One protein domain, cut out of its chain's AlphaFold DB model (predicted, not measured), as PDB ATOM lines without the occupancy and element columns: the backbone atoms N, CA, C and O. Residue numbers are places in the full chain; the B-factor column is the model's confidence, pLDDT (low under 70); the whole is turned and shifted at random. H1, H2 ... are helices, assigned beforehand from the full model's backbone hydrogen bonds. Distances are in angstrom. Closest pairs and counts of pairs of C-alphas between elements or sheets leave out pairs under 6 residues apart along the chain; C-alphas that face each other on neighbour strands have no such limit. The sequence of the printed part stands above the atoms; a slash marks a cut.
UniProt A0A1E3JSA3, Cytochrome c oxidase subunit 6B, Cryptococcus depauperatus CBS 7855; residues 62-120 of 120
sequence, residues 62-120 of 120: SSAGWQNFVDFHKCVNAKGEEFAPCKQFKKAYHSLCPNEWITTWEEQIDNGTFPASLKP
ATOM      1  N   SER A  62      26.446 -18.500  -3.629       47.94
ATOM      2  CA  SER A  62      25.971 -18.721  -2.275       47.94
ATOM      3  C   SER A  62      25.320 -17.487  -1.625       47.94
ATOM      4  O   SER A  62      24.534 -17.643  -0.686       47.94
ATOM      5  N   SER A  63      25.601 -16.264  -2.103       55.03
ATOM      6  CA  SER A  63      24.911 -15.041  -1.672       55.03
ATOM      7  C   SER A  63      23.445 -14.989  -2.119       55.03
ATOM      8  O   SER A  63      22.626 -14.365  -1.440       55.03
ATOM      9  N   ALA A  64      23.066 -15.709  -3.183       64.56
ATOM     10  CA  ALA A  64      21.689 -15.752  -3.658       64.56
ATOM     11  C   ALA A  64      20.753 -16.360  -2.604       64.56
ATOM     12  O   ALA A  64      19.633 -15.884  -2.447       64.56
ATOM     13  N   GLY A  65      21.190 -17.366  -1.835       73.50
ATOM     14  CA  GLY A  65      20.372 -17.953  -0.765       73.50
ATOM     15  C   GLY A  65      20.016 -16.937   0.327       73.50
ATOM     16  O   GLY A  65      18.849 -16.799   0.691       73.50
ATOM     17  N   TRP A  66      21.005 -16.153   0.764       76.81
ATOM     18  CA  TRP A  66      20.821 -15.073   1.737       76.81
ATOM     19  C   TRP A  66      19.915 -13.956   1.202       76.81
ATOM     20  O   TRP A  66      18.981 -13.527   1.878       76.81
ATOM     21  N   GLN A  67      20.142 -13.515  -0.037       77.00
ATOM     22  CA  GLN A  67      19.345 -12.455  -0.651       77.00
ATOM     23  C   GLN A  67      17.871 -12.873  -0.805       77.00
ATOM     24  O   GLN A  67      16.974 -12.125  -0.422       77.00
ATOM     25  N   ASN A  68      17.616 -14.111  -1.249       82.31
ATOM     26  CA  ASN A  68      16.263 -14.669  -1.352       82.31
ATOM     27  C   ASN A  68      15.571 -14.816   0.015       82.31
ATOM     28  O   ASN A  68      14.358 -14.632   0.101       82.31
ATOM     29  N   PHE A  69      16.316 -15.141   1.075       84.44
ATOM     30  CA  PHE A  69      15.784 -15.201   2.439       84.44
ATOM     31  C   PHE A  69      15.331 -13.814   2.919       84.44
ATOM     32  O   PHE A  69      14.186 -13.635   3.335       84.44
ATOM     33  N   VAL A  70      16.185 -12.798   2.766       85.31
ATOM     34  CA  VAL A  70      15.847 -11.410   3.121       85.31
ATOM     35  C   VAL A  70      14.645 -10.905   2.316       85.31
ATOM     36  O   VAL A  70      13.729 -10.302   2.880       85.31
ATOM     37  N   ASP A  71      14.614 -11.170   1.010       85.50
ATOM     38  CA  ASP A  71      13.533 -10.715   0.135       85.50
ATOM     39  C   ASP A  71      12.212 -11.449   0.405       85.50
ATOM     40  O   ASP A  71      11.147 -10.829   0.338       85.50
ATOM     41  N   PHE A  72      12.253 -12.724   0.811       87.88
ATOM     42  CA  PHE A  72      11.075 -13.440   1.303       87.88
ATOM     43  C   PHE A  72      10.463 -12.741   2.523       87.88
ATOM     44  O   PHE A  72       9.274 -12.415   2.503       87.88
ATOM     45  N   HIS A  73      11.267 -12.449   3.549       87.88
ATOM     46  CA  HIS A  73      10.775 -11.815   4.776       87.88
ATOM     47  C   HIS A  73      10.262 -10.388   4.539       87.88
ATOM     48  O   HIS A  73       9.220 -10.014   5.079       87.88
ATOM     49  N   LYS A  74      10.912  -9.609   3.665       86.88
ATOM     50  CA  LYS A  74      10.394  -8.297   3.233       86.88
ATOM     51  C   LYS A  74       9.056  -8.419   2.507       86.88
ATOM     52  O   LYS A  74       8.134  -7.654   2.771       86.88
ATOM     53  N   CYS A  75       8.936  -9.394   1.607       87.25
ATOM     54  CA  CYS A  75       7.724  -9.640   0.829       87.25
ATOM     55  C   CYS A  75       6.543 -10.031   1.732       87.25
ATOM     56  O   CYS A  75       5.450  -9.481   1.580       87.25
ATOM     57  N   VAL A  76       6.778 -10.908   2.714       88.19
ATOM     58  CA  VAL A  76       5.783 -11.296   3.725       88.19
ATOM     59  C   VAL A  76       5.357 -10.097   4.572       88.19
ATOM     60  O   VAL A  76       4.160  -9.884   4.752       88.19
ATOM     61  N   ASN A  77       6.303  -9.275   5.027       86.12
ATOM     62  CA  ASN A  77       6.003  -8.095   5.838       86.12
ATOM     63  C   ASN A  77       5.220  -7.018   5.055       86.12
ATOM     64  O   ASN A  77       4.335  -6.365   5.599       86.12
ATOM     65  N   ALA A  78       5.508  -6.848   3.760       86.19
ATOM     66  CA  ALA A  78       4.861  -5.841   2.917       86.19
ATOM     67  C   ALA A  78       3.477  -6.256   2.387       86.19
ATOM     68  O   ALA A  78       2.601  -5.408   2.216       86.19
ATOM     69  N   LYS A  79       3.299  -7.534   2.024       82.00
ATOM     70  CA  LYS A  79       2.133  -8.011   1.251       82.00
ATOM     71  C   LYS A  79       1.379  -9.174   1.898       82.00
ATOM     72  O   LYS A  79       0.293  -9.503   1.427       82.00
ATOM     73  N   GLY A  80       1.924  -9.778   2.952       80.00
ATOM     74  CA  GLY A  80       1.396 -10.989   3.578       80.00
ATOM     75  C   GLY A  80       1.868 -12.281   2.901       80.00
ATOM     76  O   GLY A  80       2.287 -12.301   1.742       80.00
ATOM     77  N   GLU A  81       1.784 -13.393   3.633       76.12
ATOM     78  CA  GLU A  81       2.275 -14.718   3.212       76.12
ATOM     79  C   GLU A  81       1.534 -15.322   2.003       76.12
ATOM     80  O   GLU A  81       2.025 -16.244   1.343       76.12
ATOM     81  N   GLU A  82       0.349 -14.803   1.678       76.25
ATOM     82  CA  GLU A  82      -0.496 -15.330   0.605       76.25
ATOM     83  C   GLU A  82      -0.047 -14.896  -0.797       76.25
ATOM     84  O   GLU A  82      -0.498 -15.457  -1.801       76.25
ATOM     85  N   PHE A  83       0.884 -13.943  -0.896       82.44
ATOM     86  CA  PHE A  83       1.304 -13.397  -2.178       82.44
ATOM     87  C   PHE A  83       2.170 -14.400  -2.966       82.44
ATOM     88  O   PHE A  83       3.224 -14.862  -2.520       82.44
ATOM     89  N   ALA A  84       1.718 -14.739  -4.178       78.56
ATOM     90  CA  ALA A  84       2.312 -15.775  -5.026       78.56
ATOM     91  C   ALA A  84       3.835 -15.647  -5.277       78.56
ATOM     92  O   ALA A  84       4.510 -16.678  -5.218       78.56
ATOM     93  N   PRO A  85       4.422 -14.454  -5.512       77.44
ATOM     94  CA  PRO A  85       5.869 -14.342  -5.702       77.44
ATOM     95  C   PRO A  85       6.663 -14.459  -4.393       77.44
ATOM     96  O   PRO A  85       7.795 -14.930  -4.440       77.44
ATOM     97  N   CYS A  86       6.085 -14.172  -3.215       82.38
ATOM     98  CA  CYS A  86       6.779 -14.453  -1.949       82.38
ATOM     99  C   CYS A  86       7.050 -15.963  -1.805       82.38
ATOM    100  O   CYS A  86       8.128 -16.387  -1.391       82.38
ATOM    101  N   LYS A  87       6.110 -16.807  -2.251       83.38
ATOM    102  CA  LYS A  87       6.269 -18.273  -2.238       83.38
ATOM    103  C   LYS A  87       7.400 -18.760  -3.153       83.38
ATOM    104  O   LYS A  87       7.932 -19.845  -2.923       83.38
ATOM    105  N   GLN A  88       7.774 -17.991  -4.179       81.31
ATOM    106  CA  GLN A  88       8.906 -18.323  -5.049       81.31
ATOM    107  C   GLN A  88      10.235 -18.105  -4.325       81.31
ATOM    108  O   GLN A  88      11.071 -19.006  -4.340       81.31
ATOM    109  N   PHE A  89      10.381 -16.986  -3.611       83.06
ATOM    110  CA  PHE A  89      11.554 -16.729  -2.772       83.06
ATOM    111  C   PHE A  89      11.714 -17.798  -1.690       83.06
ATOM    112  O   PHE A  89      12.817 -18.310  -1.504       83.06
ATOM    113  N   LYS A  90      10.598 -18.241  -1.086       85.19
ATOM    114  CA  LYS A  90      10.593 -19.348  -0.120       85.19
ATOM    115  C   LYS A  90      11.205 -20.632  -0.666       85.19
ATOM    116  O   LYS A  90      12.045 -21.259  -0.030       85.19
ATOM    117  N   LYS A  91      10.792 -21.023  -1.871       83.25
ATOM    118  CA  LYS A  91      11.324 -22.217  -2.539       83.25
ATOM    119  C   LYS A  91      12.784 -22.041  -2.946       83.25
ATOM    120  O   LYS A  91      13.546 -23.001  -2.863       83.25
ATOM    121  N   ALA A  92      13.160 -20.840  -3.384       79.25
ATOM    122  CA  ALA A  92      14.511 -20.536  -3.831       79.25
ATOM    123  C   ALA A  92      15.521 -20.675  -2.686       79.25
ATOM    124  O   ALA A  92      16.432 -21.488  -2.804       79.25
ATOM    125  N   TYR A  93      15.336 -19.979  -1.555       78.38
ATOM    126  CA  TYR A  93      16.302 -20.089  -0.453       78.38
ATOM    127  C   TYR A  93      16.318 -21.501   0.150       78.38
ATOM    128  O   TYR A  93      17.389 -22.007   0.450       78.38
ATOM    129  N   HIS A  94      15.177 -22.193   0.225       80.75
ATOM    130  CA  HIS A  94      15.111 -23.565   0.744       80.75
ATOM    131  C   HIS A  94      15.778 -24.608  -0.178       80.75
ATOM    132  O   HIS A  94      16.164 -25.681   0.276       80.75
ATOM    133  N   SER A  95      15.905 -24.325  -1.479       76.25
ATOM    134  CA  SER A  95      16.624 -25.206  -2.417       76.25
ATOM    135  C   SER A  95      18.121 -24.903  -2.464       76.25
ATOM    136  O   SER A  95      18.916 -25.777  -2.793       76.25
ATOM    137  N   LEU A  96      18.493 -23.657  -2.170       72.38
ATOM    138  CA  LEU A  96      19.878 -23.189  -2.176       72.38
ATOM    139  C   LEU A  96      20.585 -23.453  -0.839       72.38
ATOM    140  O   LEU A  96      21.806 -23.578  -0.821       72.38
ATOM    141  N   CYS A  97      19.829 -23.536   0.258       73.00
ATOM    142  CA  CYS A  97      20.349 -23.596   1.617       73.00
ATOM    143  C   CYS A  97      20.031 -24.902   2.341       73.00
ATOM    144  O   CYS A  97      18.890 -25.362   2.279       73.00
ATOM    145  N   PRO A  98      20.981 -25.466   3.112       78.94
ATOM    146  CA  PRO A  98      20.650 -26.482   4.105       78.94
ATOM    147  C   PRO A  98      19.763 -25.889   5.215       78.94
ATOM    148  O   PRO A  98      19.923 -24.727   5.595       78.94
ATOM    149  N   ASN A  99      18.852 -26.703   5.766       79.75
ATOM    150  CA  ASN A  99      17.870 -26.263   6.770       79.75
ATOM    151  C   ASN A  99      18.506 -25.670   8.038       79.75
ATOM    152  O   ASN A  99      17.988 -24.693   8.565       79.75
ATOM    153  N   GLU A 100      19.655 -26.195   8.475       81.44
ATOM    154  CA  GLU A 100      20.385 -25.715   9.662       81.44
ATOM    155  C   GLU A 100      20.665 -24.202   9.624       81.44
ATOM    156  O   GLU A 100      20.617 -23.502  10.637       81.44
ATOM    157  N   TRP A 101      20.954 -23.671   8.435       77.38
ATOM    158  CA  TRP A 101      21.291 -22.258   8.269       77.38
ATOM    159  C   TRP A 101      20.058 -21.372   8.250       77.38
ATOM    160  O   TRP A 101      20.080 -20.287   8.822       77.38
ATOM    161  N   ILE A 102      18.969 -21.874   7.667       83.12
ATOM    162  CA  ILE A 102      17.665 -21.214   7.706       83.12
ATOM    163  C   ILE A 102      17.226 -21.060   9.164       83.12
ATOM    164  O   ILE A 102      16.900 -19.950   9.574       83.12
ATOM    165  N   THR A 103      17.320 -22.127   9.964       85.88
ATOM    166  CA  THR A 103      16.989 -22.092  11.395       85.88
ATOM    167  C   THR A 103      17.838 -21.073  12.150       85.88
ATOM    168  O   THR A 103      17.298 -20.255  12.887       85.88
ATOM    169  N   THR A 104      19.149 -21.038  11.901       83.44
ATOM    170  CA  THR A 104      20.043 -20.058  12.542       83.44
ATOM    171  C   THR A 104      19.653 -18.614  12.200       83.44
ATOM    172  O   THR A 104      19.697 -17.729  13.056       83.44
ATOM    173  N   TRP A 105      19.277 -18.334  10.949       82.19
ATOM    174  CA  TRP A 105      18.842 -16.993  10.558       82.19
ATOM    175  C   TRP A 105      17.465 -16.636  11.123       82.19
ATOM    176  O   TRP A 105      17.271 -15.497  11.540       82.19
ATOM    177  N   GLU A 106      16.532 -17.587  11.182       86.56
ATOM    178  CA  GLU A 106      15.222 -17.404  11.820       86.56
ATOM    179  C   GLU A 106      15.367 -17.091  13.319       86.56
ATOM    180  O   GLU A 106      14.749 -16.144  13.803       86.56
ATOM    181  N   GLU A 107      16.256 -17.787  14.033       87.38
ATOM    182  CA  GLU A 107      16.593 -17.489  15.436       87.38
ATOM    183  C   GLU A 107      17.168 -16.075  15.607       87.38
ATOM    184  O   GLU A 107      16.813 -15.358  16.543       87.38
ATOM    185  N   GLN A 108      18.026 -15.623  14.685       82.62
ATOM    186  CA  GLN A 108      18.556 -14.255  14.712       82.62
ATOM    187  C   GLN A 108      17.476 -13.194  14.470       82.62
ATOM    188  O   GLN A 108      17.603 -12.079  14.985       82.62
ATOM    189  N   ILE A 109      16.442 -13.512  13.685       85.44
ATOM    190  CA  ILE A 109      15.285 -12.635  13.471       85.44
ATOM    191  C   ILE A 109      14.437 -12.561  14.739       85.44
ATOM    192  O   ILE A 109      14.110 -11.453  15.163       85.44
ATOM    193  N   ASP A 110      14.126 -13.703  15.357       86.38
ATOM    194  CA  ASP A 110      13.340 -13.768  16.597       86.38
ATOM    195  C   ASP A 110      14.042 -13.035  17.753       86.38
ATOM    196  O   ASP A 110      13.438 -12.228  18.457       86.38
ATOM    197  N   ASN A 111      15.363 -13.201  17.860       86.94
ATOM    198  CA  ASN A 111      16.193 -12.506  18.844       86.94
ATOM    199  C   ASN A 111      16.450 -11.020  18.501       86.94
ATOM    200  O   ASN A 111      17.081 -10.298  19.274       86.94
ATOM    201  N   GLY A 112      16.017 -10.542  17.329       81.69
ATOM    202  CA  GLY A 112      16.215  -9.156  16.887       81.69
ATOM    203  C   GLY A 112      17.677  -8.768  16.617       81.69
ATOM    204  O   GLY A 112      17.983  -7.586  16.469       81.69
ATOM    205  N   THR A 113      18.586  -9.742  16.537       79.81
ATOM    206  CA  THR A 113      20.020  -9.544  16.261       79.81
ATOM    207  C   THR A 113      20.362  -9.637  14.773       79.81
ATOM    208  O   THR A 113      21.535  -9.613  14.402       79.81
ATOM    209  N   PHE A 114      19.355  -9.765  13.908       75.62
ATOM    210  CA  PHE A 114      19.549  -9.933  12.474       75.62
ATOM    211  C   PHE A 114      20.184  -8.678  11.831       75.62
ATOM    212  O   PHE A 114      19.656  -7.572  11.979       75.62
ATOM    213  N   PRO A 115      21.304  -8.809  11.090       69.06
ATOM    214  CA  PRO A 115      22.074  -7.662  10.603       69.06
ATOM    215  C   PRO A 115      21.432  -6.923   9.418       69.06
ATOM    216  O   PRO A 115      21.896  -5.836   9.066       69.06
ATOM    217  N   ALA A 116      20.396  -7.488   8.787       73.75
ATOM    218  CA  ALA A 116      19.729  -6.900   7.628       73.75
ATOM    219  C   ALA A 116      18.349  -6.311   7.967       73.75
ATOM    220  O   ALA A 116      17.590  -6.824   8.785       73.75
ATOM    221  N   SER A 117      18.001  -5.217   7.288       72.69
ATOM    222  CA  SER A 117      16.713  -4.542   7.460       72.69
ATOM    223  C   SER A 117      15.577  -5.339   6.812       72.69
ATOM    224  O   SER A 117      15.535  -5.474   5.589       72.69
ATOM    225  N   LEU A 118      14.620  -5.793   7.627       73.94
ATOM    226  CA  LEU A 118      13.384  -6.476   7.200       73.94
ATOM    227  C   LEU A 118      12.178  -5.529   7.049       73.94
ATOM    228  O   LEU A 118      11.033  -5.966   6.907       73.94
ATOM    229  N   LYS A 119      12.422  -4.216   7.109       69.44
ATOM    230  CA  LYS A 119      11.397  -3.199   6.846       69.44
ATOM    231  C   LYS A 119      10.974  -3.264   5.366       69.44
ATOM    232  O   LYS A 119      11.849  -3.511   4.530       69.44
ATOM    233  N   PRO A 120       9.672  -3.095   5.072       59.75
ATOM    234  CA  PRO A 120       9.146  -3.154   3.713       59.75
ATOM    235  C   PRO A 120       9.616  -1.967   2.863       59.75
ATOM    236  O   PRO A 120       9.929  -0.901   3.447       59.75
TER     237      PRO A 120
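What this domain is: This is residues 62 to 120 of the 120 residues of the protein "Cytochrome c oxidase subunit 6B" of Cryptococcus depauperatus CBS 7855 (UniProt A0A1E3JSA3). Two helices, H1 and H2, fold back on each other as a helical hairpin, and a third helix, H3, turns off at a steep angle beyond the end of H2 and is set more loosely to one side of the hairpin, near H1. After H3 an unnamed tail, residues 111 to 120, turns back toward H1. The printed part has 59 residues with three named helices, in the order H1, H2, H3, and no named strand; the class is all helix. The whole is compact, with a radius of gyration of the C-alphas of 10.9 A, and rounded, spanning 25 by 24 by 16 A.

How they stand to each other: H1, residues 63 to 79, touches H2, residues 84 to 96; their closest C-alphas, those of Gly 65 and Tyr 93, are 4.6 A apart. The two form a hairpin, at a shallow tilt of 26 degrees, opposite ways. H3, residues 99 to 110, is close to H2 but not clearly touching it; the closest C-alphas, those of His 94 and Ile 102, are 7.8 A apart. H2 and H3 stand at a steep tilt of 55 degrees, opposite ways. H1 and H3 are near each other, with 9 pairs of C-alphas within 10 A but no pair within 8 A. Every O i to N i+4 pair is within hydrogen-bond range in H1 and H3, and 8 of 9 are in H2.

Where its parts are: H1 begins with C-alpha 63 at (24.911, -15.041, -1.672) and measures 24.0 A from first to last C-alpha. H2 begins with C-alpha 84 at (2.312, -15.775, -5.026) and measures 19.3 A. H3 measures 16.5 A and ends with C-alpha 110 at (13.340, -13.768, 16.597).

The domain as a whole: The two C-alphas farthest apart, those of Ala 84 and Thr 113, are 28.4 A apart. The printed part has no cut, and both links between helices are tight. It ends at residue 120, the chain's last residue. The mean pLDDT of the printed part is 79.3; residues 62 to 64, 115 and 119 to 120 are under 70.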